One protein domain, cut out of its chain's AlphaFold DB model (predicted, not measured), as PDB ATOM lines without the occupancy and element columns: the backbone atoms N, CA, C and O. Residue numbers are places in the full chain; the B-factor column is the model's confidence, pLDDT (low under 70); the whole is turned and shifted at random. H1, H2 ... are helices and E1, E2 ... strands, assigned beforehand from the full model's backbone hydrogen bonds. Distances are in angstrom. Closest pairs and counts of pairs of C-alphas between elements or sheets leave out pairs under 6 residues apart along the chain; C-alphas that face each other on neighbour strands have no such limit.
ATOM      1  N   GLU A 334     124.276 126.467 158.943       94.44
ATOM      2  CA  GLU A 334     122.861 126.685 158.644       94.44
ATOM      3  C   GLU A 334     122.736 127.506 157.354       94.44
ATOM      4  O   GLU A 334     123.072 128.691 157.309       94.44
ATOM      5  N   THR A 335     122.243 126.858 156.297       96.56
ATOM      6  CA  THR A 335     122.097 127.468 154.975       96.56
ATOM      7  C   THR A 335     120.634 127.454 154.538       96.56
ATOM      8  O   THR A 335     119.968 126.416 154.545       96.56
ATOM      9  N   ILE A 336     120.112 128.621 154.157       97.19
ATOM     10  CA  ILE A 336     118.683 128.847 153.901       97.19
ATOM     11  C   ILE A 336     118.493 129.558 152.562       97.19
ATOM     12  O   ILE A 336     118.941 130.688 152.398       97.19
ATOM     13  N   LEU A 337     117.755 128.950 151.635       98.31
ATOM     14  CA  LEU A 337     117.259 129.600 150.419       98.31
ATOM     15  C   LEU A 337     115.893 130.252 150.701       98.31
ATOM     16  O   LEU A 337     114.949 129.586 151.140       98.31
ATOM     17  N   ARG A 338     115.757 131.556 150.429       96.81
ATOM     18  CA  ARG A 338     114.532 132.340 150.685       96.81
ATOM     19  C   ARG A 338     113.481 132.159 149.585       96.81
ATOM     20  O   ARG A 338     113.093 133.102 148.902       96.81
ATOM     21  N   ALA A 339     113.026 130.922 149.423       97.19
ATOM     22  CA  ALA A 339     111.920 130.543 148.553       97.19
ATOM     23  C   ALA A 339     111.106 129.407 149.189       97.19
ATOM     24  O   ALA A 339     111.673 128.521 149.836       97.19
ATOM     25  N   SER A 340     109.789 129.413 148.984       95.69
ATOM     26  CA  SER A 340     108.889 128.402 149.545       95.69
ATOM     27  C   SER A 340     109.091 127.025 148.912       95.69
ATOM     28  O   SER A 340     109.299 126.902 147.701       95.69
ATOM     29  N   THR A 341     108.962 125.969 149.713       97.06
ATOM     30  CA  THR A 341     108.939 124.594 149.200       97.06
ATOM     31  C   THR A 341     107.618 124.283 148.494       97.06
ATOM     32  O   THR A 341     106.613 124.962 148.704       97.06
ATOM     33  N   SER A 342     107.575 123.210 147.707       96.12
ATOM     34  CA  SER A 342     106.322 122.504 147.434       96.12
ATOM     35  C   SER A 342     105.752 121.890 148.718       96.12
ATOM     36  O   SER A 342     106.460 121.719 149.715       96.12
ATOM     37  N   MET A 343     104.480 121.502 148.660       95.00
ATOM     38  CA  MET A 343     103.929 120.486 149.559       95.00
ATOM     39  C   MET A 343     104.538 119.111 149.222       95.00
ATOM     40  O   MET A 343     104.948 118.887 148.075       95.00
ATOM     41  N   THR A 344     104.570 118.199 150.191       93.44
ATOM     42  CA  THR A 344     104.948 116.783 150.045       93.44
ATOM     43  C   THR A 344     103.756 115.883 150.377       93.44
ATOM     44  O   THR A 344     102.879 116.286 151.137       93.44
ATOM     45  N   LYS A 345     103.677 114.685 149.780       86.00
ATOM     46  CA  LYS A 345     102.625 113.686 150.074       86.00
ATOM     47  C   LYS A 345     102.847 113.018 151.434       86.00
ATOM     48  O   LYS A 345     101.891 112.712 152.135       86.00
ATOM     49  N   HIS A 346     104.108 112.773 151.781       85.06
ATOM     50  CA  HIS A 346     104.518 112.030 152.972       85.06
ATOM     51  C   HIS A 346     105.576 112.830 153.755       85.06
ATOM     52  O   HIS A 346     106.286 113.639 153.145       85.06
ATOM     53  N   PRO A 347     105.718 112.627 155.080       81.56
ATOM     54  CA  PRO A 347     106.709 113.345 155.889       81.56
ATOM     55  C   PRO A 347     108.161 113.030 155.486       81.56
ATOM     56  O   PRO A 347     109.020 113.902 155.600       81.56
ATOM     57  N   ASP A 348     108.417 111.826 154.965       86.94
ATOM     58  CA  ASP A 348     109.737 111.374 154.500       86.94
ATOM     59  C   ASP A 348     110.086 111.819 153.066       86.94
ATOM     60  O   ASP A 348     111.225 111.664 152.620       86.94
ATOM     61  N   GLU A 349     109.128 112.363 152.303       91.69
ATOM     62  CA  GLU A 349     109.415 112.884 150.963       91.69
ATOM     63  C   GLU A 349     110.215 114.190 151.073       91.69
ATOM     64  O   GLU A 349     109.817 115.137 151.749       91.69
ATOM     65  N   ILE A 350     111.345 114.264 150.365       93.38
ATOM     66  CA  ILE A 350     112.163 115.478 150.327       93.38
ATOM     67  C   ILE A 350     111.410 116.579 149.552       93.38
ATOM     68  O   ILE A 350     111.181 116.412 148.348       93.38
ATOM     69  N   PRO A 351     111.079 117.723 150.182       95.25
ATOM     70  CA  PRO A 351     110.383 118.824 149.526       95.25
ATOM     71  C   PRO A 351     111.219 119.444 148.402       95.25
ATOM     72  O   PRO A 351     112.447 119.529 148.490       95.25
ATOM     73  N   VAL A 352     110.545 119.927 147.354       97.00
ATOM     74  CA  VAL A 352     111.190 120.545 146.187       97.00
ATOM     75  C   VAL A 352     110.831 122.025 146.115       97.00
ATOM     76  O   VAL A 352     109.662 122.383 146.005       97.00
ATOM     77  N   THR A 353     111.824 122.907 146.128       98.31
ATOM     78  CA  THR A 353     111.637 124.346 145.915       98.31
ATOM     79  C   THR A 353     111.313 124.623 144.447       98.31
ATOM     80  O   THR A 353     112.016 124.158 143.546       98.31
ATOM     81  N   TYR A 354     110.266 125.397 144.172       98.12
ATOM     82  CA  TYR A 354     109.956 125.836 142.810       98.12
ATOM     83  C   TYR A 354     110.527 127.241 142.575       98.12
ATOM     84  O   TYR A 354     110.207 128.178 143.304       98.12
ATOM     85  N   LEU A 355     111.366 127.383 141.549       98.44
ATOM     86  CA  LEU A 355     112.098 128.602 141.201       98.44
ATOM     87  C   LEU A 355     111.818 129.015 139.746       98.44
ATOM     88  O   LEU A 355     111.436 128.193 138.910       98.44
ATOM     89  N   ASN A 356     112.048 130.285 139.417       98.06
ATOM     90  CA  ASN A 356     111.867 130.841 138.077       98.06
ATOM     91  C   ASN A 356     113.209 131.257 137.466       98.06
ATOM     92  O   ASN A 356     114.034 131.896 138.121       98.06
ATOM     93  N   LYS A 357     113.420 130.939 136.184       96.69
ATOM     94  CA  LYS A 357     114.618 131.349 135.441       96.69
ATOM     95  C   LYS A 357     114.723 132.874 135.371       96.69
ATOM     96  O   LYS A 357     113.797 133.541 134.919       96.69
ATOM     97  N   GLY A 358     115.895 133.405 135.706       94.94
ATOM     98  CA  GLY A 358     116.216 134.831 135.641       94.94
ATOM     99  C   GLY A 358     115.655 135.662 136.798       94.94
ATOM    100  O   GLY A 358     115.929 136.857 136.848       94.94
ATOM    101  N   HIS A 359     114.909 135.057 137.728       96.31
ATOM    102  CA  HIS A 359     114.581 135.696 139.000       96.31
ATOM    103  C   HIS A 359     115.791 135.617 139.940       96.31
ATOM    104  O   HIS A 359     116.533 134.631 139.931       96.31
ATOM    105  N   ILE A 360     115.960 136.660 140.753       96.75
ATOM    106  CA  ILE A 360     116.946 136.713 141.833       96.75
ATOM    107  C   ILE A 360     116.315 136.105 143.089       96.75
ATOM    108  O   ILE A 360     115.168 136.413 143.422       96.75
ATOM    109  N   TYR A 361     117.064 135.251 143.778       97.56
ATOM    110  CA  TYR A 361     116.707 134.654 145.060       97.56
ATOM    111  C   TYR A 361     117.848 134.879 146.046       97.56
ATOM    112  O   TYR A 361     118.993 134.590 145.719       97.56
ATOM    113  N   THR A 362     117.557 135.317 147.269       97.25
ATOM    114  CA  THR A 362     118.582 135.336 148.319       97.25
ATOM    115  C   THR A 362     118.726 133.949 148.938       97.25
ATOM    116  O   THR A 362     117.724 133.322 149.299       97.25
ATOM    117  N   PHE A 363     119.956 133.504 149.162       97.38
ATOM    118  CA  PHE A 363     120.266 132.486 150.161       97.38
ATOM    119  C   PHE A 363     121.157 133.083 151.253       97.38
ATOM    120  O   PHE A 363     121.817 134.098 151.043       97.38
ATOM    121  N   SER A 364     121.142 132.489 152.439       95.62
ATOM    122  CA  SER A 364     121.952 132.956 153.561       95.62
ATOM    123  C   SER A 364     122.660 131.819 154.272       95.62
ATOM    124  O   SER A 364     122.058 130.757 154.434       95.62
ATOM    125  N   ILE A 365     123.891 132.069 154.723       94.88
ATOM    126  CA  ILE A 365     124.729 131.122 155.473       94.88
ATOM    127  C   ILE A 365     125.017 131.704 156.861       94.88
ATOM    128  O   ILE A 365     125.345 132.887 156.990       94.88
ATOM    129  N   ARG A 366     124.915 130.869 157.896       92.19
ATOM    130  CA  ARG A 366     125.257 131.179 159.288       92.19
ATOM    131  C   ARG A 366     126.099 130.045 159.875       92.19
ATOM    132  O   ARG A 366     125.742 128.880 159.728       92.19
ATOM    133  N   ASP A 367     127.186 130.378 160.567       90.25
ATOM    134  CA  ASP A 367     127.866 129.422 161.447       90.25
ATOM    135  C   ASP A 367     127.075 129.310 162.758       90.25
ATOM    136  O   ASP A 367     126.855 130.315 163.434       90.25
ATOM    137  N   THR A 368     126.619 128.108 163.106       89.62
ATOM    138  CA  THR A 368     125.893 127.841 164.361       89.62
ATOM    139  C   THR A 368     126.816 127.495 165.533       89.62
ATOM    140  O   THR A 368     126.383 127.559 166.683       89.62
ATOM    141  N   THR A 369     128.097 127.194 165.277       86.50
ATOM    142  CA  THR A 369     129.124 126.956 166.307       86.50
ATOM    143  C   THR A 369     130.380 127.827 166.091       86.50
ATOM    144  O   THR A 369     131.488 127.294 165.942       86.50
ATOM    145  N   PRO A 370     130.246 129.168 166.058       80.50
ATOM    146  CA  PRO A 370     131.367 130.085 165.871       80.50
ATOM    147  C   PRO A 370     132.294 130.111 167.094       80.50
ATOM    148  O   PRO A 370     131.849 130.085 168.242       80.50
ATOM    149  N   VAL A 371     133.605 130.214 166.858       78.56
ATOM    150  CA  VAL A 371     134.605 130.245 167.939       78.56
ATOM    151  C   VAL A 371     134.613 131.617 168.614       78.56
ATOM    152  O   VAL A 371     135.033 132.613 168.022       78.56
ATOM    153  N   SER A 372     134.171 131.670 169.872       75.44
ATOM    154  CA  SER A 372     134.105 132.897 170.669       75.44
ATOM    155  C   SER A 372     135.439 133.654 170.693       75.44
ATOM    156  O   SER A 372     136.501 133.070 170.894       75.44
ATOM    157  N   GLY A 373     135.380 134.974 170.497       73.25
ATOM    158  CA  GLY A 373     136.559 135.846 170.505       73.25
ATOM    159  C   GLY A 373     137.421 135.812 169.235       73.25
ATOM    160  O   GLY A 373     138.388 136.566 169.166       73.25
ATOM    161  N   ARG A 374     137.084 135.000 168.221       76.75
ATOM    162  CA  ARG A 374     137.807 134.943 166.939       76.75
ATOM    163  C   ARG A 374     136.927 135.377 165.769       76.75
ATOM    164  O   ARG A 374     135.782 134.954 165.653       76.75
ATOM    165  N   ILE A 375     137.498 136.174 164.867       78.81
ATOM    166  CA  ILE A 375     136.932 136.391 163.530       78.81
ATOM    167  C   ILE A 375     137.404 135.225 162.667       78.81
ATOM    168  O   ILE A 375     138.591 135.117 162.367       78.81
ATOM    169  N   LEU A 376     136.485 134.336 162.300       82.06
ATOM    170  CA  LEU A 376     136.758 133.279 161.333       82.06
ATOM    171  C   LEU A 376     136.481 133.788 159.915       82.06
ATOM    172  O   LEU A 376     135.523 134.531 159.680       82.06
ATOM    173  N   THR A 377     137.320 133.349 158.978       87.25
ATOM    174  CA  THR A 377     137.085 133.497 157.540       87.25
ATOM    175  C   THR A 377     136.663 132.143 156.985       87.25
ATOM    176  O   THR A 377     137.216 131.109 157.354       87.25
ATOM    177  N   TYR A 378     135.697 132.152 156.084       91.38
ATOM    178  CA  TYR A 378     135.146 130.988 155.414       91.38
ATOM    179  C   TYR A 378     135.313 131.140 153.902       91.38
ATOM    180  O   TYR A 378     135.409 132.259 153.390       91.38
ATOM    181  N   ARG A 379     135.299 130.020 153.187       93.81
ATOM    182  CA  ARG A 379     135.062 129.953 151.744       93.81
ATOM    183  C   ARG A 379     133.773 129.170 151.533       93.81
ATOM    184  O   ARG A 379     133.558 128.143 152.170       93.81
ATOM    185  N   SER A 380     132.896 129.665 150.673       96.06
ATOM    186  CA  SER A 380     131.637 129.009 150.336       96.06
ATOM    187  C   SER A 380     131.480 128.941 148.825       96.06
ATOM    188  O   SER A 380     131.718 129.929 148.138       96.06
ATOM    189  N   TYR A 381     131.052 127.792 148.307       96.94
ATOM    190  CA  TYR A 381     130.793 127.580 146.882       96.94
ATOM    191  C   TYR A 381     129.332 127.182 146.686       96.94
ATOM    192  O   TYR A 381     128.895 126.146 147.189       96.94
ATOM    193  N   ALA A 382     128.578 127.986 145.938       97.50
ATOM    194  CA  ALA A 382     127.177 127.746 145.610       97.50
ATOM    195  C   ALA A 382     127.043 127.256 144.158       97.50
ATOM    196  O   ALA A 382     127.427 127.968 143.229       97.50
ATOM    197  N   ARG A 383     126.496 126.052 143.946       96.81
ATOM    198  CA  ARG A 383     126.384 125.411 142.618       96.81
ATOM    199  C   ARG A 383     125.044 124.716 142.382       96.81
ATOM    200  O   ARG A 383     124.249 124.513 143.303       96.81
ATOM    201  N   ILE A 384     124.839 124.272 141.145       97.75
ATOM    202  CA  ILE A 384     123.777 123.337 140.768       97.75
ATOM    203  C   ILE A 384     124.361 121.972 140.387       97.75
ATOM    204  O   ILE A 384     125.175 121.863 139.474       97.75
ATOM    205  N   SER A 385     123.860 120.924 141.041       96.81
ATOM    206  CA  SER A 385     124.128 119.517 140.722       96.81
ATOM    207  C   SER A 385     122.837 118.794 140.310       96.81
ATOM    208  O   SER A 385     121.732 119.305 140.496       96.81
ATOM    209  N   PHE A 386     122.933 117.593 139.743       96.44
ATOM    210  CA  PHE A 386     121.768 116.801 139.338       96.44
ATOM    211  C   PHE A 386     121.276 115.905 140.480       96.44
ATOM    212  O   PHE A 386     122.064 115.270 141.183       96.44
ATOM    213  N   ASP A 387     119.958 115.823 140.672       96.25
ATOM    214  CA  ASP A 387     119.388 114.998 141.745       96.25
ATOM    215  C   ASP A 387     119.426 113.497 141.410       96.25
ATOM    216  O   ASP A 387     119.599 112.667 142.300       96.25
ATOM    217  N   GLU A 388     119.328 113.150 140.123       94.12
ATOM    218  CA  GLU A 388     119.452 111.777 139.632       94.12
ATOM    219  C   GLU A 388     120.937 111.364 139.517       94.12
ATOM    220  O   GLU A 388     121.674 111.975 138.733       94.12
ATOM    221  N   PRO A 389     121.405 110.308 140.217       92.69
ATOM    222  CA  PRO A 389     122.822 109.924 140.208       92.69
ATOM    223  C   PRO A 389     123.378 109.583 138.815       92.69
ATOM    224  O   PRO A 389     124.518 109.920 138.502       92.69
ATOM    225  N   ALA A 390     122.569 108.971 137.942       91.06
ATOM    226  CA  ALA A 390     122.960 108.633 136.567       91.06
ATOM    227  C   ALA A 390     123.087 109.862 135.638       91.06
ATOM    228  O   ALA A 390     123.772 109.796 134.610       91.06
ATOM    229  N   GLN A 391     122.452 110.982 136.006       89.62
ATOM    230  CA  GLN A 391     122.632 112.279 135.354       89.62
ATOM    231  C   GLN A 391     123.824 113.033 135.961       89.62
ATOM    232  O   GLN A 391     124.619 113.594 135.213       89.62
ATOM    233  N   ARG A 392     124.018 112.978 137.290       92.50
ATOM    234  CA  ARG A 392     125.159 113.606 137.985       92.50
ATOM    235  C   ARG A 392     126.502 113.065 137.511       92.50
ATOM    236  O   ARG A 392     127.365 113.843 137.122       92.50
ATOM    237  N   LYS A 393     126.634 111.740 137.395       89.69
ATOM    238  CA  LYS A 393     127.827 111.080 136.827       89.69
ATOM    239  C   LYS A 393     128.102 111.432 135.359       89.69
ATOM    240  O   LYS A 393     129.161 111.101 134.841       89.69
ATOM    241  N   ARG A 394     127.166 112.106 134.681       90.19
ATOM    242  CA  ARG A 394     127.302 112.629 133.312       90.19
ATOM    243  C   ARG A 394     126.996 114.132 133.243       90.19
ATOM    244  O   ARG A 394     126.514 114.617 132.218       90.19
ATOM    245  N   ALA A 395     127.293 114.877 134.313       92.38
ATOM    246  CA  ALA A 395     126.986 116.303 134.427       92.38
ATOM    247  C   ALA A 395     127.508 117.126 133.237       92.38
ATOM    248  O   ALA A 395     126.760 117.929 132.685       92.38
ATOM    249  N   ALA A 396     128.741 116.874 132.782       91.69
ATOM    250  CA  ALA A 396     129.336 117.551 131.626       91.69
ATOM    251  C   ALA A 396     128.504 117.400 130.336       91.69
ATOM    252  O   ALA A 396     128.351 118.363 129.586       91.69
ATOM    253  N   TYR A 397     127.902 116.229 130.096       91.25
ATOM    254  CA  TYR A 397     127.012 116.007 128.951       91.25
ATOM    255  C   TYR A 397     125.684 116.763 129.107       91.25
ATOM    256  O   TYR A 397     125.233 117.420 128.172       91.25
ATOM    257  N   ALA A 398     125.071 116.727 130.293       91.81
ATOM    258  CA  ALA A 398     123.830 117.460 130.547       91.81
ATOM    259  C   ALA A 398     124.026 118.983 130.410       91.81
ATOM    260  O   ALA A 398     123.207 119.665 129.792       91.81
ATOM    261  N   TRP A 399     125.139 119.517 130.918       92.12
ATOM    262  CA  TRP A 399     125.495 120.929 130.777       92.12
ATOM    263  C   TRP A 399     125.897 121.315 129.345       92.12
ATOM    264  O   TRP A 399     125.557 122.415 128.907       92.12
ATOM    265  N   ARG A 400     126.505 120.404 128.570       89.81
ATOM    266  CA  ARG A 400     126.691 120.561 127.115       89.81
ATOM    267  C   ARG A 400     125.344 120.735 126.404       89.81
ATOM    268  O   ARG A 400     125.149 121.734 125.725       89.81
ATOM    269  N   VAL A 401     124.381 119.843 126.651       89.81
ATOM    270  CA  VAL A 401     123.013 119.925 126.096       89.81
ATOM    271  C   VAL A 401     122.325 121.256 126.447       89.81
ATOM    272  O   VAL A 401     121.716 121.877 125.575       89.81
ATOM    273  N   TRP A 402     122.472 121.734 127.691       90.00
ATOM    274  CA  TRP A 402     121.954 123.039 128.131       90.00
ATOM    275  C   TRP A 402     122.564 124.227 127.367       90.00
ATOM    276  O   TRP A 402     121.835 125.156 127.003       90.00
ATOM    277  N   ARG A 403     123.885 124.211 127.148       87.12
ATOM    278  CA  ARG A 403     124.628 125.272 126.453       87.12
ATOM    279  C   ARG A 403     124.307 125.273 124.962       87.12
ATOM    280  O   ARG A 403     123.890 126.291 124.415       87.12
ATOM    281  N   ASP A 404     124.472 124.125 124.319       86.00
ATOM    282  CA  ASP A 404     124.359 123.970 122.870       86.00
ATOM    283  C   ASP A 404     122.903 124.219 122.415       86.00
ATOM    284  O   ASP A 404     122.653 124.826 121.373       86.00
ATOM    285  N   GLY A 405     121.920 123.889 123.265       82.31
ATOM    286  CA  GLY A 405     120.500 124.211 123.078       82.31
ATOM    287  C   GLY A 405     120.136 125.707 123.089       82.31
ATOM    288  O   GLY A 405     118.949 126.031 123.019       82.31
ATOM    289  N   ARG A 406     121.112 126.623 123.192       78.19
ATOM    290  CA  ARG A 406     120.903 128.084 123.230       78.19
ATOM    291  C   ARG A 406     121.354 128.833 121.980       78.19
ATOM    292  O   ARG A 406     121.187 130.047 121.943       78.19
ATOM    293  N   GLY A 407     121.831 128.126 120.952       58.69
ATOM    294  CA  GLY A 407     122.002 128.693 119.606       58.69
ATOM    295  C   GLY A 407     123.032 129.820 119.524       58.69
ATOM    296  O   GLY A 407     122.825 130.795 118.809       58.69
ATOM    297  N   GLY A 408     124.121 129.711 120.286       54.69
ATOM    298  CA  GLY A 408     125.237 130.644 120.193       54.69
ATOM    299  C   GLY A 408     126.098 130.373 118.962       54.69
ATOM    300  O   GLY A 408     127.183 129.824 119.114       54.69
ATOM    301  N   ASP A 409     125.659 130.821 117.778       48.81
ATOM    302  CA  ASP A 409     126.501 130.874 116.561       48.81
ATOM    303  C   ASP A 409     127.811 131.656 116.816       48.81
ATOM    304  O   ASP A 409     128.832 131.437 116.166       48.81
ATOM    305  N   ASN A 410     127.797 132.545 117.816       58.84
ATOM    306  CA  ASN A 410     128.981 133.142 118.415       58.84
ATOM    307  C   ASN A 410     129.445 132.330 119.641       58.84
ATOM    308  O   ASN A 410     128.991 132.575 120.762       58.84
ATOM    309  N   ASP A 411     130.440 131.456 119.455       58.81
ATOM    310  CA  ASP A 411     131.158 130.730 120.524       58.81
ATOM    311  C   ASP A 411     131.443 131.587 121.772       58.81
ATOM    312  O   ASP A 411     131.226 131.167 122.907       58.81
ATOM    313  N   LYS A 412     131.904 132.823 121.541       57.81
ATOM    314  CA  LYS A 412     132.337 133.795 122.562       57.81
ATOM    315  C   LYS A 412     131.207 134.316 123.455       57.81
ATOM    316  O   LYS A 412     131.483 134.963 124.465       57.81
ATOM    317  N   GLU A 413     129.956 134.103 123.061       59.66
ATOM    318  CA  GLU A 413     128.767 134.481 123.824       59.66
ATOM    319  C   GLU A 413     128.210 133.275 124.590       59.66
ATOM    320  O   GLU A 413     127.913 133.397 125.779       59.66
ATOM    321  N   ALA A 414     128.195 132.087 123.971       58.28
ATOM    322  CA  ALA A 414     127.891 130.825 124.651       58.28
ATOM    323  C   ALA A 414     128.867 130.541 125.811       58.28
ATOM    324  O   ALA A 414     128.446 130.166 126.901       58.28
ATOM    325  N   GLU A 415     130.158 130.801 125.605       57.59
ATOM    326  CA  GLU A 415     131.238 130.668 126.593       57.59
ATOM    327  C   GLU A 415     131.134 131.667 127.762       57.59
ATOM    328  O   GLU A 415     131.688 131.434 128.832       57.59
ATOM    329  N   LYS A 416     130.361 132.752 127.600       67.38
ATOM    330  CA  LYS A 416     130.041 133.707 128.675       67.38
ATOM    331  C   LYS A 416     128.722 133.409 129.395       67.38
ATOM    332  O   LYS A 416     128.424 134.065 130.395       67.38
ATOM    333  N   MET A 417     127.919 132.449 128.931       76.69
ATOM    334  CA  MET A 417     126.662 132.108 129.599       76.69
ATOM    335  C   MET A 417     126.924 131.316 130.883       76.69
ATOM    336  O   MET A 417     127.187 130.117 130.846       76.69
ATOM    337  N   LYS A 418     126.759 131.968 132.036       89.00
ATOM    338  CA  LYS A 418     126.740 131.295 133.343       89.00
ATOM    339  C   LYS A 418     125.309 130.879 133.704       89.00
ATOM    340  O   LYS A 418     124.372 131.683 133.621       89.00
ATOM    341  N   ALA A 419     125.126 129.606 134.059       93.62
ATOM    342  CA  ALA A 419     123.845 129.026 134.466       93.62
ATOM    343  C   ALA A 419     123.459 129.424 135.899       93.62
ATOM    344  O   ALA A 419     122.268 129.517 136.204       93.62
ATOM    345  N   VAL A 420     124.447 129.711 136.746       95.62
ATOM    346  CA  VAL A 420     124.294 130.296 138.082       95.62
ATOM    347  C   VAL A 420     125.101 131.594 138.127       95.62
ATOM    348  O   VAL A 420     126.229 131.630 137.643       95.62
ATOM    349  N   ILE A 421     124.524 132.671 138.663       93.62
ATOM    350  CA  ILE A 421     125.181 133.980 138.788       93.62
ATOM    351  C   ILE A 421     124.991 134.517 140.208       93.62
ATOM    352  O   ILE A 421     123.873 134.508 140.720       93.62
ATOM    353  N   CYS A 422     126.071 135.010 140.813       93.44
ATOM    354  CA  CYS A 422     126.013 135.888 141.980       93.44
ATOM    355  C   CYS A 422     125.648 137.304 141.515       93.44
ATOM    356  O   CYS A 422     126.401 137.908 140.754       93.44
ATOM    357  N   GLU A 423     124.514 137.838 141.962       89.38
ATOM    358  CA  GLU A 423     124.104 139.219 141.665       89.38
ATOM    359  C   GLU A 423     124.693 140.217 142.679       89.38
ATOM    360  O   GLU A 423     124.789 141.406 142.387       89.38
ATOM    361  N   GLY A 424     125.114 139.732 143.855       74.94
ATOM    362  CA  GLY A 424     125.808 140.508 144.883       74.94
ATOM    363  C   GLY A 424     125.410 140.110 146.305       74.94
ATOM    364  O   GLY A 424     124.810 139.059 146.536       74.94
ATOM    365  N   LEU A 425     125.732 140.983 147.262       72.56
ATOM    366  CA  LEU A 425     125.182 140.934 148.618       72.56
ATOM    367  C   LEU A 425     124.010 141.898 148.766       72.56
ATOM    368  O   LEU A 425     124.033 143.003 148.222       72.56
ATOM    369  N   LEU A 426     123.059 141.545 149.629       59.84
ATOM    370  CA  LEU A 426     122.111 142.526 150.148       59.84
ATOM    371  C   LEU A 426     122.823 143.466 151.143       59.84
ATOM    372  O   LEU A 426     123.328 142.986 152.162       59.84
ATOM    373  N   PRO A 427     122.816 144.800 150.941       50.53
ATOM    374  CA  PRO A 427     123.387 145.758 151.890       50.53
ATOM    375  C   PRO A 427     122.474 145.920 153.121       50.53
ATOM    376  O   PRO A 427     121.776 146.918 153.289       50.53
ATOM    377  N   LYS A 428     122.451 144.895 153.984       51.69
ATOM    378  CA  LYS A 428     121.552 144.761 155.147       51.69
ATOM    379  C   LYS A 428     122.230 144.909 156.514       51.69
ATOM    380  O   LYS A 428     121.629 144.583 157.534       51.69
ATOM    381  N   HIS A 429     123.425 145.493 156.559       47.09
ATOM    382  CA  HIS A 429     123.987 146.022 157.803       47.09
ATOM    383  C   HIS A 429     123.947 147.550 157.783       47.09
ATOM    384  O   HIS A 429     124.599 148.201 156.971       47.09
ATOM    385  N   GLY A 430     123.101 148.108 158.651       38.41
ATOM    386  CA  GLY A 430     122.840 149.543 158.727       38.41
ATOM    387  C   GLY A 430     124.029 150.357 159.243       38.41
ATOM    388  O   GLY A 430     125.012 149.815 159.752       38.41
ATOM    389  N   LYS A 431     123.902 151.686 159.130       36.59
ATOM    390  CA  LYS A 431     124.904 152.684 159.541       36.59
ATOM    391  C   LYS A 431     125.463 152.373 160.943       36.59
ATOM    392  O   LYS A 431     124.759 152.550 161.931       36.59
ATOM    393  N   GLY A 432     126.720 151.920 161.012       45.91
ATOM    394  CA  GLY A 432     127.425 151.575 162.258       45.91
ATOM    395  C   GLY A 432     127.746 150.085 162.461       45.91
ATOM    396  O   GLY A 432     128.511 149.752 163.365       45.91
ATOM    397  N   GLY A 433     127.218 149.174 161.636       45.50
ATOM    398  CA  GLY A 433     127.625 147.764 161.644       45.50
ATOM    399  C   GLY A 433     129.015 147.559 161.028       45.50
ATOM    400  O   GLY A 433     129.302 148.113 159.968       45.50
ATOM    401  N   ARG A 434     129.875 146.749 161.665       49.12
ATOM    402  CA  ARG A 434     131.159 146.333 161.071       49.12
ATOM    403  C   ARG A 434     130.902 145.496 159.815       49.12
ATOM    404  O   ARG A 434     129.997 144.661 159.797       49.12
ATOM    405  N   THR A 435     131.712 145.732 158.789       53.59
ATOM    406  CA  THR A 435     131.641 145.076 157.480       53.59
ATOM    407  C   THR A 435     131.738 143.555 157.623       53.59
ATOM    408  O   THR A 435     132.696 143.063 158.218       53.59
ATOM    409  N   ILE A 436     130.784 142.811 157.050       66.25
ATOM    410  CA  ILE A 436     131.026 141.408 156.679       66.25
ATOM    411  C   ILE A 436     132.090 141.452 155.591       66.25
ATOM    412  O   ILE A 436     131.854 142.063 154.548       66.25
ATOM    413  N   GLY A 437     133.251 140.839 155.820       74.88
ATOM    414  CA  GLY A 437     134.203 140.643 154.733       74.88
ATOM    415  C   GLY A 437     133.535 139.766 153.679       74.88
ATOM    416  O   GLY A 437     132.984 138.728 154.034       74.88
ATOM    417  N   PHE A 438     133.538 140.191 152.420       86.38
ATOM    418  CA  PHE A 438     133.037 139.406 151.296       86.38
ATOM    419  C   PHE A 438     133.884 139.687 150.066       86.38
ATOM    420  O   PHE A 438     134.137 140.841 149.724       86.38
ATOM    421  N   GLU A 439     134.307 138.614 149.419       87.94
ATOM    422  CA  GLU A 439     135.205 138.616 148.277       87.94
ATOM    423  C   GLU A 439     134.735 137.497 147.344       87.94
ATOM    424  O   GLU A 439     134.765 136.322 147.712       87.94
ATOM    425  N   LEU A 440     134.230 137.852 146.161       89.12
ATOM    426  CA  LEU A 440     133.899 136.865 145.136       89.12
ATOM    427  C   LEU A 440     135.217 136.328 144.565       89.12
ATOM    428  O   LEU A 440     136.046 137.112 144.111       89.12
ATOM    429  N   GLU A 441     135.415 135.012 144.573       89.38
ATOM    430  CA  GLU A 441     136.604 134.410 143.966       89.38
ATOM    431  C   GLU A 441     136.395 134.358 142.451       89.38
ATOM    432  O   GLU A 441     135.820 133.393 141.952       89.38
ATOM    433  N   GLU A 442     136.809 135.398 141.715       81.94
ATOM    434  CA  GLU A 442     136.542 135.524 140.270       81.94
ATOM    435  C   GLU A 442     137.040 134.312 139.458       81.94
ATOM    436  O   GLU A 442     136.324 133.834 138.572       81.94
ATOM    437  N   ASP A 443     138.199 133.757 139.830       76.06
ATOM    438  CA  ASP A 443     138.779 132.534 139.254       76.06
ATOM    439  C   ASP A 443     137.931 131.272 139.523       76.06
ATOM    440  O   ASP A 443     137.911 130.344 138.714       76.06
ATOM    441  N   SER A 444     137.173 131.249 140.626       78.50
ATOM    442  CA  SER A 444     136.292 130.144 141.039       78.50
ATOM    443  C   SER A 444     134.845 130.297 140.531       78.50
ATOM    444  O   SER A 444     133.942 129.602 141.007       78.50
ATOM    445  N   VAL A 445     134.560 131.213 139.594       80.88
ATOM    446  CA  VAL A 445     133.204 131.419 139.041       80.88
ATOM    447  C   VAL A 445     133.008 130.614 137.750       80.88
ATOM    448  O   VAL A 445     133.097 131.159 136.644       80.88
ATOM    449  N   ASN A 446     132.676 129.328 137.876       86.06
ATOM    450  CA  ASN A 446     132.301 128.475 136.742       86.06
ATOM    451  C   ASN A 446     130.920 128.865 136.147       86.06
ATOM    452  O   ASN A 446     130.278 129.834 136.556       86.06
ATOM    453  N   PHE A 447     130.420 128.115 135.159       88.44
ATOM    454  CA  PHE A 447     129.044 128.275 134.673       88.44
ATOM    455  C   PHE A 447     128.001 127.600 135.590       88.44
ATOM    456  O   PHE A 447     126.866 128.078 135.633       88.44
ATOM    457  N   ASP A 448     128.343 126.518 136.308       94.19
ATOM    458  CA  ASP A 448     127.420 125.754 137.175       94.19
ATOM    459  C   ASP A 448     127.314 126.295 138.611       94.19
ATOM    460  O   ASP A 448     126.462 125.837 139.375       94.19
ATOM    461  N   GLY A 449     128.152 127.264 138.984       95.31
ATOM    462  CA  GLY A 449     128.225 127.824 140.329       95.31
ATOM    463  C   GLY A 449     129.368 128.821 140.506       95.31
ATOM    464  O   GLY A 449     130.063 129.155 139.551       95.31
ATOM    465  N   PHE A 450     129.544 129.305 141.733       95.31
ATOM    466  CA  PHE A 450     130.554 130.300 142.090       95.31
ATOM    467  C   PHE A 450     131.042 130.128 143.531       95.31
ATOM    468  O   PHE A 450     130.245 129.773 144.405       95.31
ATOM    469  N   ALA A 451     132.313 130.449 143.785       95.44
ATOM    470  CA  ALA A 451     132.850 130.575 145.137       95.44
ATOM    471  C   ALA A 451     132.981 132.032 145.595       95.44
ATOM    472  O   ALA A 451     133.167 132.955 144.801       95.44
ATOM    473  N   PHE A 452     132.903 132.225 146.905       94.12
ATOM    474  CA  PHE A 452     133.151 133.488 147.580       94.12
ATOM    475  C   PHE A 452     133.732 133.228 148.967       94.12
ATOM    476  O   PHE A 452     133.358 132.277 149.660       94.12
ATOM    477  N   ARG A 453     134.623 134.109 149.401       92.25
ATOM    478  CA  ARG A 453     135.145 134.142 150.764       92.25
ATOM    479  C   ARG A 453     134.306 135.109 151.578       92.25
ATOM    480  O   ARG A 453     133.881 136.149 151.071       92.25
ATOM    481  N   TRP A 454     134.062 134.777 152.839       90.75
ATOM    482  CA  TRP A 454     133.382 135.680 153.757       90.75
ATOM    483  C   TRP A 454     133.913 135.586 155.181       90.75
ATOM    484  O   TRP A 454     134.393 134.541 155.609       90.75
ATOM    485  N   SER A 455     133.829 136.676 155.939       85.94
ATOM    486  CA  SER A 455     134.182 136.696 157.359       85.94
ATOM    487  C   SER A 455     133.129 137.443 158.164       85.94
ATOM    488  O   SER A 455     132.679 138.531 157.792       85.94
ATOM    489  N   THR A 456     132.715 136.840 159.277       77.44
ATOM    490  CA  THR A 456     131.731 137.445 160.176       77.44
ATOM    491  C   THR A 456     132.419 138.123 161.350       77.44
ATOM    492  O   THR A 456     133.313 137.560 161.983       77.44
ATOM    493  N   SER A 457     132.002 139.353 161.656       68.94
ATOM    494  CA  SER A 457     132.566 140.121 162.772       68.94
ATOM    495  C   SER A 457     131.963 139.735 164.128       68.94
ATOM    496  O   SER A 457     132.425 140.228 165.161       68.94
ATOM    497  N   ARG A 458     130.918 138.893 164.122       71.25
ATOM    498  CA  ARG A 458     130.149 138.481 165.298       71.25
ATOM    499  C   ARG A 458     129.559 137.070 165.142       71.25
ATOM    500  O   ARG A 458     129.193 136.704 164.028       71.25
ATOM    501  N   PRO A 459     129.388 136.303 166.233       67.25
ATOM    502  CA  PRO A 459     128.849 134.945 166.162       67.25
ATOM    503  C   PRO A 459     127.405 134.877 165.630       67.25
ATOM    504  O   PRO A 459     127.071 133.941 164.918       67.25
ATOM    505  N   GLU A 460     126.552 135.865 165.917       69.94
ATOM    506  CA  GLU A 460     125.141 135.863 165.500       69.94
ATOM    507  C   GLU A 460     124.900 136.310 164.042       69.94
ATOM    508  O   GLU A 460     123.773 136.262 163.545       69.94
ATOM    509  N   GLN A 461     125.939 136.791 163.356       81.12
ATOM    510  CA  GLN A 461     125.828 137.472 162.067       81.12
ATOM    511  C   GLN A 461     125.949 136.485 160.890       81.12
ATOM    512  O   GLN A 461     126.989 135.860 160.686       81.12
ATOM    513  N   GLN A 462     124.873 136.388 160.101       88.31
ATOM    514  CA  GLN A 462     124.794 135.627 158.846       88.31
ATOM    515  C   GLN A 462     125.187 136.475 157.629       88.31
ATOM    516  O   GLN A 462     125.020 137.695 157.652       88.31
ATOM    517  N   ILE A 463     125.606 135.829 156.539       90.38
ATOM    518  CA  ILE A 463     125.748 136.468 155.221       90.38
ATOM    519  C   ILE A 463     124.502 136.227 154.355       90.38
ATOM    520  O   ILE A 463     123.942 135.135 154.375       90.38
ATOM    521  N   ASP A 464     124.082 137.243 153.595       92.81
ATOM    522  CA  ASP A 464     122.942 137.229 152.664       92.81
ATOM    523  C   ASP A 464     123.443 137.432 151.218       92.81
ATOM    524  O   ASP A 464     123.830 138.545 150.855       92.81
ATOM    525  N   VAL A 465     123.405 136.383 150.392       94.19
ATOM    526  CA  VAL A 465     123.912 136.375 149.007       94.19
ATOM    527  C   VAL A 465     122.757 136.225 148.018       94.19
ATOM    528  O   VAL A 465     121.944 135.305 148.134       94.19
ATOM    529  N   ASP A 466     122.687 137.104 147.022       95.69
ATOM    530  CA  ASP A 466     121.677 137.049 145.964       95.69
ATOM    531  C   ASP A 466     122.180 136.237 144.759       95.69
ATOM    532  O   ASP A 466     123.199 136.556 144.142       95.69
ATOM    533  N   VAL A 467     121.440 135.182 144.405       96.31
ATOM    534  CA  VAL A 467     121.731 134.266 143.294       96.31
ATOM    535  C   VAL A 467     120.634 134.307 142.229       96.31
ATOM    536  O   VAL A 467     119.438 134.271 142.525       96.31
ATOM    537  N   LYS A 468     121.040 134.339 140.958       96.62
ATOM    538  CA  LYS A 468     120.162 134.248 139.787       96.62
ATOM    539  C   LYS A 468     120.447 132.967 139.013       96.62
ATOM    540  O   LYS A 468     121.587 132.685 138.643       96.62
ATOM    541  N   PHE A 469     119.395 132.206 138.718       97.19
ATOM    542  CA  PHE A 469     119.505 130.954 137.969       97.19
ATOM    543  C   PHE A 469     119.030 131.123 136.522       97.19
ATOM    544  O   PHE A 469     117.895 131.520 136.258       97.19
ATOM    545  N   ASN A 470     119.885 130.789 135.561       94.94
ATOM    546  CA  ASN A 470     119.707 131.071 134.136       94.94
ATOM    547  C   ASN A 470     119.287 129.858 133.291       94.94
ATOM    548  O   ASN A 470     119.317 129.939 132.061       94.94
ATOM    549  N   PHE A 471     118.853 128.755 133.896       95.50
ATOM    550  CA  PHE A 471     118.447 127.518 133.213       95.50
ATOM    551  C   PHE A 471     117.022 127.086 133.584       95.50
ATOM    552  O   PHE A 471     116.387 127.680 134.452       95.50
ATOM    553  N   LEU A 472     116.502 126.076 132.888       95.69
ATOM    554  CA  LEU A 472     115.238 125.407 133.197       95.69
ATOM    555  C   LEU A 472     115.493 123.938 133.508       95.69
ATOM    556  O   LEU A 472     116.361 123.318 132.899       95.69
ATOM    557  N   SER A 473     114.643 123.333 134.338       95.81
ATOM    558  CA  SER A 473     114.643 121.877 134.542       95.81
ATOM    559  C   SER A 473     114.437 121.082 133.240       95.81
ATOM    560  O   SER A 473     114.745 119.896 133.192       95.81
ATOM    561  N   THR A 474     113.903 121.704 132.184       94.38
ATOM    562  CA  THR A 474     113.708 121.099 130.855       94.38
ATOM    563  C   THR A 474     114.868 121.303 129.881       94.38
ATOM    564  O   THR A 474     114.849 120.681 128.827       94.38
ATOM    565  N   ASP A 475     115.852 122.161 130.177       93.00
ATOM    566  CA  ASP A 475     116.915 122.498 129.210       93.00
ATOM    567  C   ASP A 475     117.910 121.340 128.990       93.00
ATOM    568  O   ASP A 475     118.592 121.296 127.974       93.00
ATOM    569  N   PHE A 476     117.974 120.382 129.918       92.00
ATOM    570  CA  PHE A 476     118.922 119.260 129.913       92.00
ATOM    571  C   PHE A 476     118.525 118.091 128.988       92.00
ATOM    572  O   PHE A 476     119.035 116.980 129.132       92.00
ATOM    573  N   SER A 477     117.589 118.304 128.058       86.88
ATOM    574  CA  SER A 477     117.212 117.322 127.036       86.88
ATOM    575  C   SER A 477     116.650 118.003 125.787       86.88
ATOM    576  O   SER A 477     115.746 118.832 125.872       86.88
ATOM    577  N   HIS A 478     117.110 117.588 124.604       81.56
ATOM    578  CA  HIS A 478     116.545 118.039 123.325       81.56
ATOM    579  C   HIS A 478     115.140 117.455 123.040       81.56
ATOM    580  O   HIS A 478     114.447 117.904 122.121       81.56
ATOM    581  N   SER A 479     114.697 116.454 123.808       83.81
ATOM    582  CA  SER A 479     113.420 115.763 123.608       83.81
ATOM    583  C   SER A 479     112.231 116.615 124.066       83.81
ATOM    584  O   SER A 479     111.876 116.675 125.245       83.81
ATOM    585  N   LYS A 480     111.564 117.260 123.101       79.69
ATOM    586  CA  LYS A 480     110.351 118.062 123.334       79.69
ATOM    587  C   LYS A 480     109.272 117.241 124.054       79.69
ATOM    588  O   LYS A 480     108.935 116.141 123.631       79.69
ATOM    589  N   GLY A 481     108.701 117.810 125.117       75.06
ATOM    590  CA  GLY A 481     107.651 117.174 125.922       75.06
ATOM    591  C   GLY A 481     108.147 116.322 127.097       75.06
ATOM    592  O   GLY A 481     107.318 115.836 127.864       75.06
ATOM    593  N   VAL A 482     109.463 116.170 127.290       80.06
ATOM    594  CA  VAL A 482     110.022 115.505 128.478       80.06
ATOM    595  C   VAL A 482     109.774 116.331 129.747       80.06
ATOM    596  O   VAL A 482     109.876 117.559 129.767       80.06
ATOM    597  N   LYS A 483     109.440 115.631 130.836       84.88
ATOM    598  CA  LYS A 483     109.294 116.190 132.184       84.88
ATOM    599  C   LYS A 483     110.664 116.640 132.699       84.88
ATOM    600  O   LYS A 483     111.551 115.808 132.859       84.88
ATOM    601  N   GLY A 484     110.813 117.929 132.998       87.69
ATOM    602  CA  GLY A 484     112.082 118.487 133.470       87.69
ATOM    603  C   GLY A 484     112.628 117.814 134.739       87.69
ATOM    604  O   GLY A 484     111.865 117.480 135.657       87.69
ATOM    605  N   CYS A 485     113.949 117.633 134.787       92.25
ATOM    606  CA  CYS A 485     114.650 116.950 135.869       92.25
ATOM    607  C   CYS A 485     114.621 117.761 137.178       92.25
ATOM    608  O   CYS A 485     114.493 118.990 137.191       92.25
ATOM    609  N   THR A 486     114.716 117.058 138.307       96.00
ATOM    610  CA  THR A 486     115.025 117.695 139.593       96.00
ATOM    611  C   THR A 486     116.525 117.978 139.629       96.00
ATOM    612  O   THR A 486     117.320 117.132 139.222       96.00
ATOM    613  N   VAL A 487     116.915 119.149 140.124       97.62
ATOM    614  CA  VAL A 487     118.321 119.477 140.385       97.62
ATOM    615  C   VAL A 487     118.489 119.819 141.865       97.62
ATOM    616  O   VAL A 487     117.508 120.037 142.577       97.62
ATOM    617  N   ARG A 488     119.726 119.824 142.345       98.12
ATOM    618  CA  ARG A 488     120.102 120.193 143.707       98.12
ATOM    619  C   ARG A 488     120.752 121.570 143.669       98.12
ATOM    620  O   ARG A 488     121.641 121.788 142.849       98.12
ATOM    621  N   PHE A 489     120.323 122.478 144.541       98.50
ATOM    622  CA  PHE A 489     121.107 123.666 144.868       98.50
ATOM    623  C   PHE A 489     121.999 123.305 146.049       98.50
ATOM    624  O   PHE A 489     121.493 123.038 147.139       98.50
ATOM    625  N   CYS A 490     123.301 123.217 145.787       98.25
ATOM    626  CA  CYS A 490     124.309 122.745 146.728       98.25
ATOM    627  C   CYS A 490     125.178 123.923 147.169       98.25
ATOM    628  O   CYS A 490     125.626 124.711 146.334       98.25
ATOM    629  N   VAL A 491     125.449 124.013 148.466       98.06
ATOM    630  CA  VAL A 491     126.388 124.965 149.056       98.06
ATOM    631  C   VAL A 491     127.441 124.176 149.826       98.06
ATOM    632  O   VAL A 491     127.131 123.510 150.813       98.06
ATOM    633  N   LYS A 492     128.690 124.256 149.365       97.00
ATOM    634  CA  LYS A 492     129.873 123.915 150.159       97.00
ATOM    635  C   LYS A 492     130.210 125.112 151.042       97.00
ATOM    636  O   LYS A 492     130.148 126.239 150.556       97.00
ATOM    637  N   THR A 493     130.567 124.891 152.300       95.75
ATOM    638  CA  THR A 493     131.192 125.907 153.163       95.75
ATOM    639  C   THR A 493     132.329 125.278 153.948       95.75
ATOM    640  O   THR A 493     132.153 124.226 154.562       95.75
ATOM    641  N   GLU A 494     133.484 125.933 153.934       93.19
ATOM    642  CA  GLU A 494     134.683 125.535 154.659       93.19
ATOM    643  C   GLU A 494     135.269 126.691 155.482       93.19
ATOM    644  O   GLU A 494     135.180 127.859 155.101       93.19
ATOM    645  N   VAL A 495     135.874 126.370 156.626       90.44
ATOM    646  CA  VAL A 495     136.619 127.323 157.458       90.44
ATOM    647  C   VAL A 495     138.029 127.452 156.904       90.44
ATOM    648  O   VAL A 495     138.809 126.500 156.953       90.44
ATOM    649  N   LEU A 496     138.390 128.648 156.448       86.50
ATOM    650  CA  LEU A 496     139.775 128.957 156.127       86.50
ATOM    651  C   LEU A 496     140.544 129.158 157.436       86.50
ATOM    652  O   LEU A 496     140.154 129.958 158.288       86.50
ATOM    653  N   ALA A 497     141.638 128.418 157.604       66.75
ATOM    654  CA  ALA A 497     142.474 128.528 158.790       66.75
ATOM    655  C   ALA A 497     143.125 129.919 158.864       66.75
ATOM    656  O   ALA A 497     143.978 130.269 158.049       66.75
ATOM    657  N   ASP A 498     142.734 130.699 159.869       61.69
ATOM    658  CA  ASP A 498     143.430 131.923 160.259       61.69
ATOM    659  C   ASP A 498     144.855 131.572 160.723       61.69
ATOM    660  O   ASP A 498     145.045 130.776 161.646       61.69
ATOM    661  N   HIS A 499     145.854 132.173 160.069       54.12
ATOM    662  CA  HIS A 499     147.276 131.902 160.295       54.12
ATOM    663  C   HIS A 499     147.739 132.151 161.742       54.12
ATOM    664  O   HIS A 499     148.788 131.637 162.126       54.12
ATOM    665  N   ALA A 500     146.995 132.923 162.542       55.66
ATOM    666  CA  ALA A 500     147.369 133.233 163.919       55.66
ATOM    667  C   ALA A 500     147.147 132.067 164.902       55.66
ATOM    668  O   ALA A 500     147.906 131.942 165.862       55.66
ATOM    669  N   LEU A 501     146.118 131.230 164.709       62.59
ATOM    670  CA  LEU A 501     145.733 130.175 165.661       62.59
ATOM    671  C   LEU A 501     145.047 128.983 164.947       62.59
ATOM    672  O   LEU A 501     144.119 129.208 164.164       62.59
ATOM    673  N   PRO A 502     145.382 127.715 165.268       65.31
ATOM    674  CA  PRO A 502     144.738 126.539 164.672       65.31
ATOM    675  C   PRO A 502     143.208 126.501 164.814       65.31
ATOM    676  O   PRO A 502     142.625 127.127 165.704       65.31
ATOM    677  N   ILE A 503     142.549 125.714 163.962       68.50
ATOM    678  CA  ILE A 503     141.145 125.325 164.162       68.50
ATOM    679  C   ILE A 503     141.094 124.266 165.286       68.50
ATOM    680  O   ILE A 503     141.951 123.379 165.296       68.50
ATOM    681  N   PRO A 504     140.132 124.321 166.233       68.56
ATOM    682  CA  PRO A 504     140.004 123.310 167.283       68.56
ATOM    683  C   PRO A 504     139.855 121.879 166.722       68.56
ATOM    684  O   PRO A 504     139.066 121.672 165.796       68.56
ATOM    685  N   PRO A 505     140.568 120.876 167.267       66.75
ATOM    686  CA  PRO A 505     140.466 119.496 166.796       66.75
ATOM    687  C   PRO A 505     139.060 118.925 167.031       66.75
ATOM    688  O   PRO A 505     138.427 119.203 168.047       66.75
ATOM    689  N   GLY A 506     138.572 118.117 166.085       69.69
ATOM    690  CA  GLY A 506     137.226 117.523 166.117       69.69
ATOM    691  C   GLY A 506     136.100 118.426 165.592       69.69
ATOM    692  O   GLY A 506     134.984 117.951 165.398       69.69
ATOM    693  N   MET A 507     136.375 119.702 165.313       71.75
ATOM    694  CA  MET A 507     135.418 120.625 164.699       71.75
ATOM    695  C   MET A 507     135.212 120.302 163.204       71.75
ATOM    696  O   MET A 507     136.207 120.173 162.489       71.75
ATOM    697  N   PRO A 508     133.968 120.230 162.684       74.19
ATOM    698  CA  PRO A 508     133.741 120.136 161.244       74.19
ATOM    699  C   PRO A 508     134.242 121.413 160.559       74.19
ATOM    700  O   PRO A 508     133.812 122.530 160.873       74.19
ATOM    701  N   THR A 509     135.196 121.236 159.644       83.00
ATOM    702  CA  THR A 509     135.863 122.319 158.910       83.00
ATOM    703  C   THR A 509     135.304 122.537 157.515       83.00
ATOM    704  O   THR A 509     135.521 123.612 156.975       83.00
ATOM    705  N   CYS A 510     134.604 121.559 156.937       90.50
ATOM    706  CA  CYS A 510     134.010 121.626 155.605       90.50
ATOM    707  C   CYS A 510     132.717 120.803 155.566       90.50
ATOM    708  O   CYS A 510     132.701 119.643 155.979       90.50
ATOM    709  N   GLU A 511     131.642 121.384 155.038       94.38
ATOM    710  CA  GLU A 511     130.349 120.725 154.847       94.38
ATOM    711  C   GLU A 511     129.789 121.049 153.455       94.38
ATOM    712  O   GLU A 511     129.905 122.180 152.987       94.38
ATOM    713  N   VAL A 512     129.151 120.069 152.808       96.38
ATOM    714  CA  VAL A 512     128.352 120.276 151.590       96.38
ATOM    715  C   VAL A 512     126.899 119.963 151.924       96.38
ATOM    716  O   VAL A 512     126.577 118.826 152.278       96.38
ATOM    717  N   VAL A 513     126.027 120.963 151.808       97.50
ATOM    718  CA  VAL A 513     124.584 120.850 152.064       97.50
ATOM    719  C   VAL A 513     123.777 121.189 150.816       97.50
ATOM    720  O   VAL A 513     124.203 122.008 150.004       97.50
ATOM    721  N   PHE A 514     122.598 120.588 150.642       98.06
ATOM    722  CA  PHE A 514     121.726 120.891 149.506       98.06
ATOM    723  C   PHE A 514     120.228 120.921 149.829       98.06
ATOM    724  O   PHE A 514     119.757 120.380 150.832       98.06
ATOM    725  N   CYS A 515     119.466 121.536 148.922       97.75
ATOM    726  CA  CYS A 515     118.017 121.392 148.804       97.75
ATOM    727  C   CYS A 515     117.636 121.046 147.353       97.75
ATOM    728  O   CYS A 515     118.375 121.341 146.407       97.75
ATOM    729  N   LYS A 516     116.497 120.372 147.153       98.06
ATOM    730  CA  LYS A 516     116.017 120.009 145.810       98.06
ATOM    731  C   LYS A 516     115.249 121.174 145.202       98.06
ATOM    732  O   LYS A 516     114.360 121.719 145.848       98.06
ATOM    733  N   VAL A 517     115.533 121.516 143.948       98.31
ATOM    734  CA  VAL A 517     114.907 122.647 143.253       98.31
ATOM    735  C   VAL A 517     114.434 122.272 141.840       98.31
ATOM    736  O   VAL A 517     114.952 121.345 141.207       98.31
ATOM    737  N   LYS A 518     113.430 122.996 141.327       97.88
ATOM    738  CA  LYS A 518     112.967 122.923 139.928       97.88
ATOM    739  C   LYS A 518     112.734 124.298 139.335       97.88
ATOM    740  O   LYS A 518     112.114 125.142 139.974       97.88
ATOM    741  N   LEU A 519     113.214 124.490 138.108       97.62
ATOM    742  CA  LEU A 519     113.263 125.793 137.456       97.62
ATOM    743  C   LEU A 519     112.290 125.871 136.280       97.62
ATOM    744  O   LEU A 519     112.350 125.061 135.350       97.62
ATOM    745  N   PHE A 520     111.419 126.878 136.326       97.06
ATOM    746  CA  PHE A 520     110.349 127.126 135.364       97.06
ATOM    747  C   PHE A 520     110.558 128.441 134.585       97.06
ATOM    748  O   PHE A 520     111.403 129.268 134.933       97.06
ATOM    749  N   ARG A 521     109.783 128.633 133.504       95.31
ATOM    750  CA  ARG A 521     109.742 129.891 132.733       95.31
ATOM    751  C   ARG A 521     108.717 130.859 133.315       95.31
ATOM    752  O   ARG A 521     107.645 130.440 133.764       95.31
ATOM    753  N   ASP A 522     109.031 132.148 133.199       93.62
ATOM    754  CA  ASP A 522     108.180 133.269 133.612       93.62
ATOM    755  C   ASP A 522     107.752 133.094 135.085       93.62
ATOM    756  O   ASP A 522     108.521 132.558 135.876       93.62
ATOM    757  N   LYS A 632     106.728 124.842 153.513       93.81
ATOM    758  CA  LYS A 632     107.539 125.803 154.271       93.81
ATOM    759  C   LYS A 632     107.729 127.095 153.466       93.81
ATOM    760  O   LYS A 632     107.923 127.016 152.252       93.81
ATOM    761  N   PRO A 633     107.724 128.281 154.106       94.69
ATOM    762  CA  PRO A 633     107.943 129.569 153.431       94.69
ATOM    763  C   PRO A 633     109.412 129.815 153.042       94.69
ATOM    764  O   PRO A 633     109.712 130.730 152.280       94.69
ATOM    765  N   ILE A 634     110.329 128.999 153.567       96.06
ATOM    766  CA  ILE A 634     111.763 129.002 153.272       96.06
ATOM    767  C   ILE A 634     112.237 127.573 153.003       96.06
ATOM    768  O   ILE A 634     111.661 126.611 153.517       96.06
ATOM    769  N   SER A 635     113.308 127.439 152.227       97.25
ATOM    770  CA  SER A 635     113.900 126.155 151.859       97.25
ATOM    771  C   SER A 635     115.254 125.999 152.544       97.25
ATOM    772  O   SER A 635     116.249 126.579 152.115       97.25
ATOM    773  N   LEU A 636     115.287 125.221 153.626       96.00
ATOM    774  CA  LEU A 636     116.531 124.851 154.306       96.00
ATOM    775  C   LEU A 636     117.368 123.934 153.400       96.00
ATOM    776  O   LEU A 636     116.815 123.038 152.756       96.00
ATOM    777  N   LEU A 637     118.687 124.113 153.385       96.94
ATOM    778  CA  LEU A 637     119.634 123.150 152.827       96.94
ATOM    779  C   LEU A 637     120.087 122.251 153.986       96.94
ATOM    780  O   LEU A 637     120.980 122.613 154.743       96.94
ATOM    781  N   TYR A 638     119.402 121.120 154.167       93.69
ATOM    782  CA  TYR A 638     119.547 120.233 155.337       93.69
ATOM    783  C   TYR A 638     119.938 118.791 154.967       93.69
ATOM    784  O   TYR A 638     119.822 117.879 155.785       93.69
ATOM    785  N   LEU A 639     120.353 118.570 153.720       95.12
ATOM    786  CA  LEU A 639     120.711 117.264 153.172       95.12
ATOM    787  C   LEU A 639     122.201 117.259 152.834       95.12
ATOM    788  O   LEU A 639     122.661 118.180 152.159       95.12
ATOM    789  N   ARG A 640     122.944 116.232 153.260       95.81
ATOM    790  CA  ARG A 640     124.367 116.074 152.922       95.81
ATOM    791  C   ARG A 640     124.533 115.873 151.417       95.81
ATOM    792  O   ARG A 640     123.880 115.000 150.851       95.81
ATOM    793  N   GLY A 641     125.407 116.655 150.788       95.19
ATOM    794  CA  GLY A 641     125.800 116.448 149.394       95.19
ATOM    795  C   GLY A 641     126.487 115.098 149.187       95.19
ATOM    796  O   GLY A 641     127.238 114.637 150.049       95.19
ATOM    797  N   ASP A 642     126.243 114.476 148.036       94.81
ATOM    798  CA  ASP A 642     127.051 113.334 147.591       94.81
ATOM    799  C   ASP A 642     128.471 113.831 147.228       94.81
ATOM    800  O   ASP A 642     128.634 115.023 146.956       94.81
ATOM    801  N   PRO A 643     129.516 112.979 147.172       92.44
ATOM    802  CA  PRO A 643     130.863 113.430 146.816       92.44
ATOM    803  C   PRO A 643     130.920 114.182 145.482       92.44
ATOM    804  O   PRO A 643     131.628 115.179 145.389       92.44
ATOM    805  N   GLU A 644     130.126 113.779 144.480       93.75
ATOM    806  CA  GLU A 644     130.083 114.470 143.184       93.75
ATOM    807  C   GLU A 644     129.341 115.825 143.220       93.75
ATOM    808  O   GLU A 644     129.307 116.531 142.211       93.75
ATOM    809  N   ASP A 645     128.761 116.216 144.363       94.62
ATOM    810  CA  ASP A 645     128.258 117.574 144.598       94.62
ATOM    811  C   ASP A 645     129.386 118.544 145.026       94.62
ATOM    812  O   ASP A 645     129.199 119.756 144.910       94.62
ATOM    813  N   ASP A 646     130.570 118.079 145.447       93.75
ATOM    814  CA  ASP A 646     131.704 118.960 145.777       93.75
ATOM    815  C   ASP A 646     132.340 119.552 144.491       93.75
ATOM    816  O   ASP A 646     132.715 118.799 143.588       93.75
TER     817      ASP A 646
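What this domain is: This is residues 334 to 522 and 632 to 646 of the 983 residues of the protein "CP2 domain-containing protein" of Saitoella complicata (strain BCRC 22490 / CBS 7301 / JCM 7358 / NBRC 10748 / NRRL Y-17804) (UniProt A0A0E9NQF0). Two strongly twisted sheets stand face to face as a sandwich: the sheet E2 E10 E9 E4 E7 E6 is curled like part of a barrel over the sheet E5 E8 E3 E1 E11, and three short helices, H1, H2 and H3, lie at one end. The sheets come closest where E10 meets E11 and where E7 meets E5. The printed part has 204 residues, under half of them in named elements, in the order E1 to E4, H1 to H3, E5 to E11; the class is mostly strand. The six-stranded sheet is mixed and the five-stranded one all antiparallel. The whole is compact, with a radius of gyration of the C-alphas of 18.0 A, and spans 57 by 46 by 35 A.

How they stand to each other: E1, residues 334 to 337, is an inner strand between E3, residues 360 to 367, with N 336 and O 364 at 2.9 A, and E11, residues 635 to 637, with N 337 and O 635 at 2.8 A. E8, residues 463 to 469, is antiparallel to E3, with N 361 and O 467 at 2.9 A, and to the edge strand E5, residues 420 to 425, with N 421 and O 468 at 2.9 A. In the other sheet, the edge strand E2, residues 352 to 356, is parallel to E10, residues 510 to 520, with N 353 and O 516 at 2.8 A. E10 forms a hairpin with E9, residues 487 to 496, with N 491 and O 513 at 2.8 A. E4, residues 377 to 386, is antiparallel to E9, with N 381 and O 492 at 2.9 A, and to E7, residues 449 to 455, with N 380 and O 452 at 2.8 A. E7 forms a hairpin with the edge strand E6, residues 437 to 440, with N 453 and O 439 at 2.8 A. Between the sheets, the closest C-alphas of E10 and E11, Phe 514 and Leu 637, are 4.5 A apart, and those of E5 and E7, Val 420 and Gly 449, 5.2 A. H1, residues 389 to 392, only grazes the six-stranded sheet with residues 391 to 392. H2, residues 395 to 404, is close to H1 but not clearly touching, with C-alphas 391 and 398 at 7.2 A. H3, residues 411 to 414, is on neither sheet. Every O i to N i+4 pair is within hydrogen-bond range in H2; H1 and H3 are too short for one.

Where its parts are: E1 begins at C-alpha 334 (122.861, 126.685, 158.644). From first to last C-alpha, E3 measures 23.6 A, E4 29.1 A, E9 28.2 A and E10 31.6 A. E11 ends at C-alpha 637 (119.634, 123.150, 152.827).

The domain as a whole: The C-alphas farthest apart, Gly 481 and Ala 500, are 57.3 A apart. Residues 523 to 631 are not printed, and C-alphas 522 and 632 are 22.0 A apart across the cut. The links E1 to E2, E5 to E6, E8 to E9 and E9 to E10 are long. The pLDDT is under 70 at residues 407 to 416, 426 to 436, 457, 459 to 460 and 497 to 506.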